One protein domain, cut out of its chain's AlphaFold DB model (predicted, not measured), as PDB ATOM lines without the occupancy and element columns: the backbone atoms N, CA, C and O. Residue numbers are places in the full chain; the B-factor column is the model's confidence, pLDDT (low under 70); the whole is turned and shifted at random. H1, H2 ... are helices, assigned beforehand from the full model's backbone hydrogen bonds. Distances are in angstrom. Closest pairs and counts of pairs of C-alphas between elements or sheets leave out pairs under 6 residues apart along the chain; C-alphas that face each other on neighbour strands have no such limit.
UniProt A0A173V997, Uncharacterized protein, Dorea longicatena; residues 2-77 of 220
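Overview. This is residues 2 to 77 of the 220 residues of an uncharacterized protein of Dorea longicatena (UniProt A0A173V997). This is a flat, loose winding of chain with little regular structure, three very short helices sitting among long loops. Residues 4 to 9 and 12 to 19 stick out, and residues 30 to 61 loop from H2 to H3. The 76 printed residues hold H1, H2 and H3, no named strand; the class is all helix, with 14 residues in named elements. The radius of gyration of the C-alphas is 15.4 A, the spans 45 by 34 by 17 A.

Arrangement. H1, residues 19 to 22, is close to but not clearly touching H2, residues 24 to 29; their closest C-alphas, Asp 20 and Cys 26, are 6.3 A apart. H2 only just touches H3, residues 62 to 65, with 3 pairs of C-alphas within 8 A, the closest Ala 25 and Leu 62 at 7.0 A. H1 and H3 are apart. In H2, 0 of 2 O i to N i+4 pairs but 3 of 3 O i to N i+3 pairs are within hydrogen-bond range; H1 and H3 are too short for an i+4 pair.

Along the chain. Find C-alpha 19 at (25.838, 7.642, -10.987), where H1 begins its 5.6 A. H2 covers 9.5 A; H3 covers 5.4 A, ending at C-alpha 65 (29.670, 20.867, -17.176).

Size, cuts and confidence. The farthest C-alphas, Asn 2 and Lys 77, are 45.4 A apart. The printed part has no cut; the link H2 to H3 is long. Residue 2 alone is under pLDDT 70.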
ATOM      1  N   ASN A   2      21.571  -6.951   7.933       69.31
ATOM      2  CA  ASN A   2      20.928  -5.763   8.519       69.31
ATOM      3  C   ASN A   2      21.927  -4.596   8.677       69.31
ATOM      4  O   ASN A   2      21.928  -3.904   9.691       69.31
ATOM      5  N   VAL A   3      22.823  -4.444   7.702       81.69
ATOM      6  CA  VAL A   3      23.878  -3.420   7.681       81.69
ATOM      7  C   VAL A   3      23.345  -2.217   6.893       81.69
ATOM      8  O   VAL A   3      22.551  -2.409   5.978       81.69
ATOM      9  N   PHE A   4      23.740  -0.996   7.264       87.12
ATOM     10  CA  PHE A   4      23.328   0.266   6.618       87.12
ATOM     11  C   PHE A   4      21.857   0.685   6.784       87.12
ATOM     12  O   PHE A   4      21.360   1.484   5.998       87.12
ATOM     13  N   LYS A   5      21.157   0.226   7.830       84.00
ATOM     14  CA  LYS A   5      19.744   0.594   8.074       84.00
ATOM     15  C   LYS A   5      19.481   2.100   8.122       84.00
ATOM     16  O   LYS A   5      18.428   2.541   7.672       84.00
ATOM     17  N   GLU A   6      20.433   2.864   8.653       85.75
ATOM     18  CA  GLU A   6      20.360   4.330   8.722       85.75
ATOM     19  C   GLU A   6      20.361   4.992   7.334       85.75
ATOM     20  O   GLU A   6      19.873   6.108   7.186       85.75
ATOM     21  N   LEU A   7      20.866   4.305   6.303       83.81
ATOM     22  CA  LEU A   7      20.885   4.785   4.918       83.81
ATOM     23  C   LEU A   7      19.637   4.367   4.122       83.81
ATOM     24  O   LEU A   7      19.468   4.791   2.983       83.81
ATOM     25  N   GLY A   8      18.758   3.551   4.709       81.19
ATOM     26  CA  GLY A   8      17.534   3.074   4.074       81.19
ATOM     27  C   GLY A   8      17.163   1.676   4.552       81.19
ATOM     28  O   GLY A   8      17.983   0.760   4.542       81.19
ATOM     29  N   LYS A   9      15.900   1.491   4.955       70.31
ATOM     30  CA  LYS A   9      15.402   0.195   5.449       70.31
ATOM     31  C   LYS A   9      15.315  -0.879   4.355       70.31
ATOM     32  O   LYS A   9      15.332  -2.058   4.697       70.31
ATOM     33  N   ASP A  10      15.305  -0.464   3.086       77.44
ATOM     34  CA  ASP A  10      15.063  -1.321   1.920       77.44
ATOM     35  C   ASP A  10      16.240  -1.369   0.927       77.44
ATOM     36  O   ASP A  10      16.069  -1.847  -0.190       77.44
ATOM     37  N   LEU A  11      17.435  -0.903   1.327       88.00
ATOM     38  CA  LEU A  11      18.645  -0.952   0.494       88.00
ATOM     39  C   LEU A  11      18.894  -2.369  -0.038       88.00
ATOM     40  O   LEU A  11      19.081  -3.321   0.731       88.00
ATOM     41  N   ASN A  12      18.934  -2.499  -1.361       87.31
ATOM     42  CA  ASN A  12      19.095  -3.766  -2.050       87.31
ATOM     43  C   ASN A  12      20.313  -3.743  -2.976       87.31
ATOM     44  O   ASN A  12      20.563  -2.788  -3.701       87.31
ATOM     45  N   TYR A  13      21.050  -4.852  -3.029       90.31
ATOM     46  CA  TYR A  13      22.202  -4.989  -3.925       90.31
ATOM     47  C   TYR A  13      21.832  -4.942  -5.423       90.31
ATOM     48  O   TYR A  13      22.725  -4.865  -6.263       90.31
ATOM     49  N   LYS A  14      20.540  -5.049  -5.761       92.25
ATOM     50  CA  LYS A  14      20.004  -4.918  -7.124       92.25
ATOM     51  C   LYS A  14      19.537  -3.504  -7.468       92.25
ATOM     52  O   LYS A  14      19.135  -3.293  -8.612       92.25
ATOM     53  N   ASP A  15      19.527  -2.579  -6.510       91.56
ATOM     54  CA  ASP A  15      19.108  -1.205  -6.770       91.56
ATOM     55  C   ASP A  15      20.024  -0.569  -7.824       91.56
ATOM     56  O   ASP A  15      21.231  -0.824  -7.868       91.56
ATOM     57  N   ILE A  16      19.438   0.245  -8.707       93.94
ATOM     58  CA  ILE A  16      20.202   0.955  -9.735       93.94
ATOM     59  C   ILE A  16      21.094   1.983  -9.039       93.94
ATOM     60  O   ILE A  16      20.614   2.821  -8.274       93.94
ATOM     61  N   LEU A  17      22.392   1.938  -9.337       94.56
ATOM     62  CA  LEU A  17      23.345   2.908  -8.818       94.56
ATOM     63  C   LEU A  17      23.069   4.298  -9.411       94.56
ATOM     64  O   LEU A  17      23.048   4.473 -10.629       94.56
ATOM     65  N   GLN A  18      22.899   5.289  -8.540       92.38
ATOM     66  CA  GLN A  18      22.728   6.695  -8.907       92.38
ATOM     67  C   GLN A  18      24.094   7.319  -9.237       92.38
ATOM     68  O   GLN A  18      24.798   7.822  -8.361       92.38
ATOM     69  N   VAL A  19      24.513   7.199 -10.503       91.94
ATOM     70  CA  VAL A  19      25.838   7.642 -10.987       91.94
ATOM     71  C   VAL A  19      25.987   9.165 -10.959       91.94
ATOM     72  O   VAL A  19      27.095   9.670 -10.796       91.94
ATOM     73  N   ASP A  20      24.881   9.903 -11.054       90.94
ATOM     74  CA  ASP A  20      24.837  11.357 -10.894       90.94
ATOM     75  C   ASP A  20      25.424  11.813  -9.545       90.94
ATOM     76  O   ASP A  20      26.124  12.824  -9.485       90.94
ATOM     77  N   GLY A  21      25.276  10.997  -8.495       90.56
ATOM     78  CA  GLY A  21      25.905  11.208  -7.190       90.56
ATOM     79  C   GLY A  21      27.442  11.180  -7.184       90.56
ATOM     80  O   GLY A  21      28.042  11.559  -6.178       90.56
ATOM     81  N   ALA A  22      28.111  10.773  -8.268       92.25
ATOM     82  CA  ALA A  22      29.570  10.839  -8.389       92.25
ATOM     83  C   ALA A  22      30.079  12.184  -8.945       92.25
ATOM     84  O   ALA A  22      31.261  12.500  -8.793       92.25
ATOM     85  N   PHE A  23      29.214  12.995  -9.565       92.06
ATOM     86  CA  PHE A  23      29.612  14.274 -10.152       92.06
ATOM     87  C   PHE A  23      29.430  15.410  -9.153       92.06
ATOM     88  O   PHE A  23      28.321  15.707  -8.711       92.06
ATOM     89  N   SER A  24      30.520  16.114  -8.838       89.25
ATOM     90  CA  SER A  24      30.482  17.263  -7.919       89.25
ATOM     91  C   SER A  24      29.522  18.365  -8.391       89.25
ATOM     92  O   SER A  24      28.932  19.050  -7.559       89.25
ATOM     93  N   ALA A  25      29.311  18.499  -9.706       90.44
ATOM     94  CA  ALA A  25      28.379  19.469 -10.277       90.44
ATOM     95  C   ALA A  25      26.920  19.160  -9.912       90.44
ATOM     96  O   ALA A  25      26.166  20.069  -9.571       90.44
ATOM     97  N   CYS A  26      26.526  17.882  -9.898       91.62
ATOM     98  CA  CYS A  26      25.174  17.472  -9.514       91.62
ATOM     99  C   CYS A  26      24.867  17.850  -8.057       91.62
ATOM    100  O   CYS A  26      23.772  18.324  -7.748       91.62
ATOM    101  N   HIS A  27      25.861  17.729  -7.168       91.00
ATOM    102  CA  HIS A  27      25.725  18.096  -5.752       91.00
ATOM    103  C   HIS A  27      25.445  19.584  -5.520       91.00
ATOM    104  O   HIS A  27      24.812  19.921  -4.515       91.00
ATOM    105  N   ILE A  28      25.838  20.466  -6.448       89.19
ATOM    106  CA  ILE A  28      25.472  21.889  -6.404       89.19
ATOM    107  C   ILE A  28      23.944  22.016  -6.490       89.19
ATOM    108  O   ILE A  28      23.329  22.605  -5.599       89.19
ATOM    109  N   ASN A  29      23.326  21.353  -7.472       90.44
ATOM    110  CA  ASN A  29      21.877  21.379  -7.698       90.44
ATOM    111  C   ASN A  29      21.073  20.665  -6.606       90.44
ATOM    112  O   ASN A  29      19.951  21.075  -6.309       90.44
ATOM    113  N   TYR A  30      21.633  19.642  -5.953       90.25
ATOM    114  CA  TYR A  30      20.986  19.006  -4.796       90.25
ATOM    115  C   TYR A  30      20.893  19.938  -3.580       90.25
ATOM    116  O   TYR A  30      20.179  19.645  -2.615       90.25
ATOM    117  N   GLY A  31      21.639  21.047  -3.582       86.38
ATOM    118  CA  GLY A  31      21.594  22.034  -2.514       86.38
ATOM    119  C   GLY A  31      22.150  21.522  -1.182       86.38
ATOM    120  O   GLY A  31      21.992  22.204  -0.168       86.38
ATOM    121  N   LYS A  32      22.836  20.373  -1.159       83.88
ATOM    122  CA  LYS A  32      23.433  19.782   0.049       83.88
ATOM    123  C   LYS A  32      24.910  20.145   0.184       83.88
ATOM    124  O   LYS A  32      25.577  20.482  -0.787       83.88
ATOM    125  N   SER A  33      25.406  20.102   1.412       86.50
ATOM    126  CA  SER A  33      26.804  20.349   1.753       86.50
ATOM    127  C   SER A  33      27.186  19.572   2.999       86.50
ATOM    128  O   SER A  33      26.343  19.254   3.842       86.50
ATOM    129  N   LEU A  34      28.476  19.258   3.109       89.62
ATOM    130  CA  LEU A  34      29.023  18.659   4.316       89.62
ATOM    131  C   LEU A  34      29.079  19.698   5.435       89.62
ATOM    132  O   LEU A  34      29.249  20.897   5.190       89.62
ATOM    133  N   LYS A  35      28.976  19.215   6.671       91.06
ATOM    134  CA  LYS A  35      29.323  19.993   7.854       91.06
ATOM    135  C   LYS A  35      30.713  19.573   8.316       91.06
ATOM    136  O   LYS A  35      30.943  18.381   8.483       91.06
ATOM    137  N   PHE A  36      31.604  20.536   8.523       88.38
ATOM    138  CA  PHE A  36      32.907  20.315   9.149       88.38
ATOM    139  C   PHE A  36      32.866  20.889  10.555       88.38
ATOM    140  O   PHE A  36      32.668  22.091  10.729       88.38
ATOM    141  N   ASN A  37      32.992  20.024  11.553       90.12
ATOM    142  CA  ASN A  37      32.843  20.353  12.960       90.12
ATOM    143  C   ASN A  37      31.589  21.206  13.241       90.12
ATOM    144  O   ASN A  37      31.650  22.295  13.806       90.12
ATOM    145  N   GLY A  38      30.440  20.759  12.725       87.75
ATOM    146  CA  GLY A  38      29.155  21.455  12.860       87.75
ATOM    147  C   GLY A  38      28.956  22.684  11.959       87.75
ATOM    148  O   GLY A  38      27.806  23.073  11.738       87.75
ATOM    149  N   ALA A  39      30.017  23.252  11.377       88.94
ATOM    150  CA  ALA A  39      29.928  24.380  10.455       88.94
ATOM    151  C   ALA A  39      29.556  23.916   9.041       88.94
ATOM    152  O   ALA A  39      30.178  23.013   8.487       88.94
ATOM    153  N   ASP A  40      28.551  24.549   8.434       89.50
ATOM    154  CA  ASP A  40      28.189  24.271   7.043       89.50
ATOM    155  C   ASP A  40      29.301  24.748   6.100       89.50
ATOM    156  O   ASP A  40      29.626  25.938   6.043       89.50
ATOM    157  N   SER A  41      29.865  23.816   5.332       87.19
ATOM    158  CA  SER A  41      30.958  24.088   4.399       87.19
ATOM    159  C   SER A  41      30.607  25.106   3.311       87.19
ATOM    160  O   SER A  41      31.524  25.752   2.800       87.19
ATOM    161  N   LYS A  42      29.323  25.328   2.982       84.81
ATOM    162  CA  LYS A  42      28.888  26.413   2.071       84.81
ATOM    163  C   LYS A  42      29.165  27.802   2.631       84.81
ATOM    164  O   LYS A  42      29.440  28.726   1.872       84.81
ATOM    165  N   ASN A  43      29.130  27.936   3.953       85.44
ATOM    166  CA  ASN A  43      29.341  29.208   4.639       85.44
ATOM    167  C   ASN A  43      30.821  29.487   4.922       85.44
ATOM    168  O   ASN A  43      31.182  30.579   5.352       85.44
ATOM    169  N   MET A  44      31.691  28.513   4.664       86.69
ATOM    170  CA  MET A  44      33.132  28.653   4.815       86.69
ATOM    171  C   MET A  44      33.768  29.154   3.519       86.69
ATOM    172  O   MET A  44      33.345  28.774   2.428       86.69
ATOM    173  N   ALA A  45      34.822  29.963   3.636       84.38
ATOM    174  CA  ALA A  45      35.631  30.424   2.508       84.38
ATOM    175  C   ALA A  45      34.862  31.134   1.374       84.38
ATOM    176  O   ALA A  45      35.318  31.155   0.230       84.38
ATOM    177  N   GLN A  46      33.708  31.742   1.676       83.12
ATOM    178  CA  GLN A  46      32.856  32.426   0.688       83.12
ATOM    179  C   GLN A  46      33.634  33.475  -0.118       83.12
ATOM    180  O   GLN A  46      33.489  33.582  -1.331       83.12
ATOM    181  N   ASN A  47      34.538  34.196   0.548       79.06
ATOM    182  CA  ASN A  47      35.376  35.213  -0.080       79.06
ATOM    183  C   ASN A  47      36.369  34.658  -1.107       79.06
ATOM    184  O   ASN A  47      36.785  35.409  -1.992       79.06
ATOM    185  N   SER A  48      36.794  33.402  -0.957       84.31
ATOM    186  CA  SER A  48      37.673  32.711  -1.906       84.31
ATOM    187  C   SER A  48      36.901  32.039  -3.039       84.31
ATOM    188  O   SER A  48      37.462  31.833  -4.104       84.31
ATOM    189  N   ARG A  49      35.613  31.743  -2.839       81.69
ATOM    190  CA  ARG A  49      34.738  31.124  -3.851       81.69
ATOM    191  C   ARG A  49      34.016  32.132  -4.740       81.69
ATOM    192  O   ARG A  49      33.181  31.747  -5.550       81.69
ATOM    193  N   LYS A  50      34.327  33.420  -4.599       75.44
ATOM    194  CA  LYS A  50      33.774  34.462  -5.460       75.44
ATOM    195  C   LYS A  50      34.159  34.159  -6.913       75.44
ATOM    196  O   LYS A  50      35.347  34.072  -7.223       75.44
ATOM    197  N   ASN A  51      33.166  34.041  -7.785       75.38
ATOM    198  CA  ASN A  51      33.226  33.604  -9.182       75.38
ATOM    199  C   ASN A  51      33.436  32.095  -9.415       75.38
ATOM    200  O   ASN A  51      33.708  31.699 -10.549       75.38
ATOM    201  N   SER A  52      33.331  31.245  -8.388       79.75
ATOM    202  CA  SER A  52      33.316  29.793  -8.591       79.75
ATOM    203  C   SER A  52      31.923  29.324  -9.018       79.75
ATOM    204  O   SER A  52      30.912  29.952  -8.701       79.75
ATOM    205  N   LEU A  53      31.849  28.187  -9.718       77.25
ATOM    206  CA  LEU A  53      30.572  27.579 -10.126       77.25
ATOM    207  C   LEU A  53      29.654  27.270  -8.930       77.25
ATOM    208  O   LEU A  53      28.443  27.153  -9.093       77.25
ATOM    209  N   THR A  54      30.212  27.174  -7.720       78.38
ATOM    210  CA  THR A  54      29.444  26.929  -6.494       78.38
ATOM    211  C   THR A  54      28.767  28.181  -5.928       78.38
ATOM    212  O   THR A  54      27.880  28.037  -5.089       78.38
ATOM    213  N   GLU A  55      29.131  29.388  -6.379       79.00
ATOM    214  CA  GLU A  55      28.605  30.656  -5.843       79.00
ATOM    215  C   GLU A  55      27.092  30.789  -6.055       79.00
ATOM    216  O   GLU A  55      26.365  31.147  -5.130       79.00
ATOM    217  N   ASN A  56      26.607  30.433  -7.249       75.25
ATOM    218  CA  ASN A  56      25.190  30.545  -7.604       75.25
ATOM    219  C   ASN A  56      24.321  29.454  -6.958       75.25
ATOM    220  O   ASN A  56      23.098  29.560  -6.960       75.25
ATOM    221  N   GLY A  57      24.936  28.387  -6.433       80.19
ATOM    222  CA  GLY A  57      24.226  27.259  -5.825       80.19
ATOM    223  C   GLY A  57      23.338  26.460  -6.788       80.19
ATOM    224  O   GLY A  57      22.598  25.593  -6.330       80.19
ATOM    225  N   HIS A  58      23.406  26.742  -8.093       87.94
ATOM    226  CA  HIS A  58      22.664  26.062  -9.149       87.94
ATOM    227  C   HIS A  58      23.414  26.128 -10.489       87.94
ATOM    228  O   HIS A  58      24.116  27.103 -10.763       87.94
ATOM    229  N   ILE A  59      23.240  25.095 -11.313       88.88
ATOM    230  CA  ILE A  59      23.778  24.938 -12.664       88.88
ATOM    231  C   ILE A  59      22.618  24.568 -13.594       88.88
ATOM    232  O   ILE A  59      22.047  23.483 -13.453       88.88
ATOM    233  N   ASP A  60      22.324  25.450 -14.553       87.50
ATOM    234  CA  ASP A  60      21.240  25.267 -15.526       87.50
ATOM    235  C   ASP A  60      21.569  24.172 -16.560       87.50
ATOM    236  O   ASP A  60      20.769  23.268 -16.788       87.50
ATOM    237  N   ASP A  61      22.764  24.220 -17.162       90.69
ATOM    238  CA  ASP A  61      23.234  23.235 -18.150       90.69
ATOM    239  C   ASP A  61      24.208  22.238 -17.505       90.69
ATOM    240  O   ASP A  61      25.430  22.310 -17.657       90.69
ATOM    241  N   LEU A  62      23.650  21.333 -16.697       90.00
ATOM    242  CA  LEU A  62      24.424  20.336 -15.955       90.00
ATOM    243  C   LEU A  62      25.133  19.339 -16.883       90.00
ATOM    244  O   LEU A  62      26.261  18.937 -16.594       90.00
ATOM    245  N   GLU A  63      24.503  18.965 -17.999       88.62
ATOM    246  CA  GLU A  63      25.081  18.020 -18.959       88.62
ATOM    247  C   GLU A  63      26.381  18.553 -19.562       88.62
ATOM    248  O   GLU A  63      27.345  17.792 -19.682       88.62
ATOM    249  N   ALA A  64      26.436  19.854 -19.863       88.56
ATOM    250  CA  ALA A  64      27.616  20.489 -20.437       88.56
ATOM    251  C   ALA A  64      28.812  20.585 -19.476       88.56
ATOM    252  O   ALA A  64      29.943  20.681 -19.946       88.56
ATOM    253  N   VAL A  65      28.599  20.575 -18.152       88.31
ATOM    254  CA  VAL A  65      29.670  20.867 -17.176       88.31
ATOM    255  C   VAL A  65      30.011  19.716 -16.234       88.31
ATOM    256  O   VAL A  65      31.082  19.732 -15.627       88.31
ATOM    257  N   GLN A  66      29.141  18.713 -16.083       88.75
ATOM    258  CA  GLN A  66      29.299  17.684 -15.045       88.75
ATOM    259  C   GLN A  66      30.603  16.885 -15.150       88.75
ATOM    260  O   GLN A  66      31.172  16.524 -14.123       88.75
ATOM    261  N   TYR A  67      31.099  16.647 -16.367       88.50
ATOM    262  CA  TYR A  67      32.326  15.880 -16.606       88.50
ATOM    263  C   TYR A  67      33.609  16.700 -16.423       88.50
ATOM    264  O   TYR A  67      34.659  16.123 -16.138       88.50
ATOM    265  N   ASP A  68      33.521  18.024 -16.542       86.44
ATOM    266  CA  ASP A  68      34.673  18.928 -16.479       86.44
ATOM    267  C   ASP A  68      34.805  19.617 -15.114       86.44
ATOM    268  O   ASP A  68      35.885  20.088 -14.741       86.44
ATOM    269  N   PHE A  69      33.721  19.668 -14.335       85.81
ATOM    270  CA  PHE A  69      33.738  20.268 -13.011       85.81
ATOM    271  C   PHE A  69      34.358  19.334 -11.967       85.81
ATOM    272  O   PHE A  69      33.787  18.318 -11.565       85.81
ATOM    273  N   ASN A  70      35.514  19.743 -11.450       82.56
ATOM    274  CA  ASN A  70      36.128  19.130 -10.284       82.56
ATOM    275  C   ASN A  70      35.654  19.848  -9.010       82.56
ATOM    276  O   ASN A  70      35.781  21.064  -8.910       82.56
ATOM    277  N   GLY A  71      35.169  19.099  -8.014       81.88
ATOM    278  CA  GLY A  71      34.737  19.642  -6.719       81.88
ATOM    279  C   GLY A  71      35.855  20.241  -5.852       81.88
ATOM    280  O   GLY A  71      35.594  20.669  -4.729       81.88
ATOM    281  N   THR A  72      37.101  20.259  -6.330       84.38
ATOM    282  CA  THR A  72      38.216  20.955  -5.679       84.38
ATOM    283  C   THR A  72      38.338  22.394  -6.163       84.38
ATOM    284  O   THR A  72      38.381  22.643  -7.366       84.38
ATOM    285  N   GLU A  73      38.533  23.321  -5.234       82.06
ATOM    286  CA  GLU A  73      38.742  24.735  -5.540       82.06
ATOM    287  C   GLU A  73      40.232  25.123  -5.497       82.06
ATOM    288  O   GLU A  73      41.043  24.485  -4.817       82.06
ATOM    289  N   LYS A  74      40.597  26.189  -6.218       82.69
ATOM    290  CA  LYS A  74      41.960  26.752  -6.273       82.69
ATOM    291  C   LYS A  74      41.978  28.192  -5.760       82.69
ATOM    292  O   LYS A  74      40.934  28.783  -5.515       82.69
ATOM    293  N   ASP A  75      43.181  28.737  -5.581       84.50
ATOM    294  CA  ASP A  75      43.416  30.162  -5.291       84.50
ATOM    295  C   ASP A  75      42.755  30.683  -4.004       84.50
ATOM    296  O   ASP A  75      42.451  31.870  -3.859       84.50
ATOM    297  N   PHE A  76      42.582  29.794  -3.022       88.06
ATOM    298  CA  PHE A  76      42.058  30.166  -1.715       88.06
ATOM    299  C   PHE A  76      42.974  31.163  -1.007       88.06
ATOM    300  O   PHE A  76      44.197  31.011  -0.944       88.06
ATOM    301  N   LYS A  77      42.355  32.169  -0.391       89.94
ATOM    302  CA  LYS A  77      43.042  33.107   0.490       89.94
ATOM    303  C   LYS A  77      43.564  32.366   1.713       89.94
ATOM    304  O   LYS A  77      42.896  31.494   2.263       89.94
TER     305      LYS A  77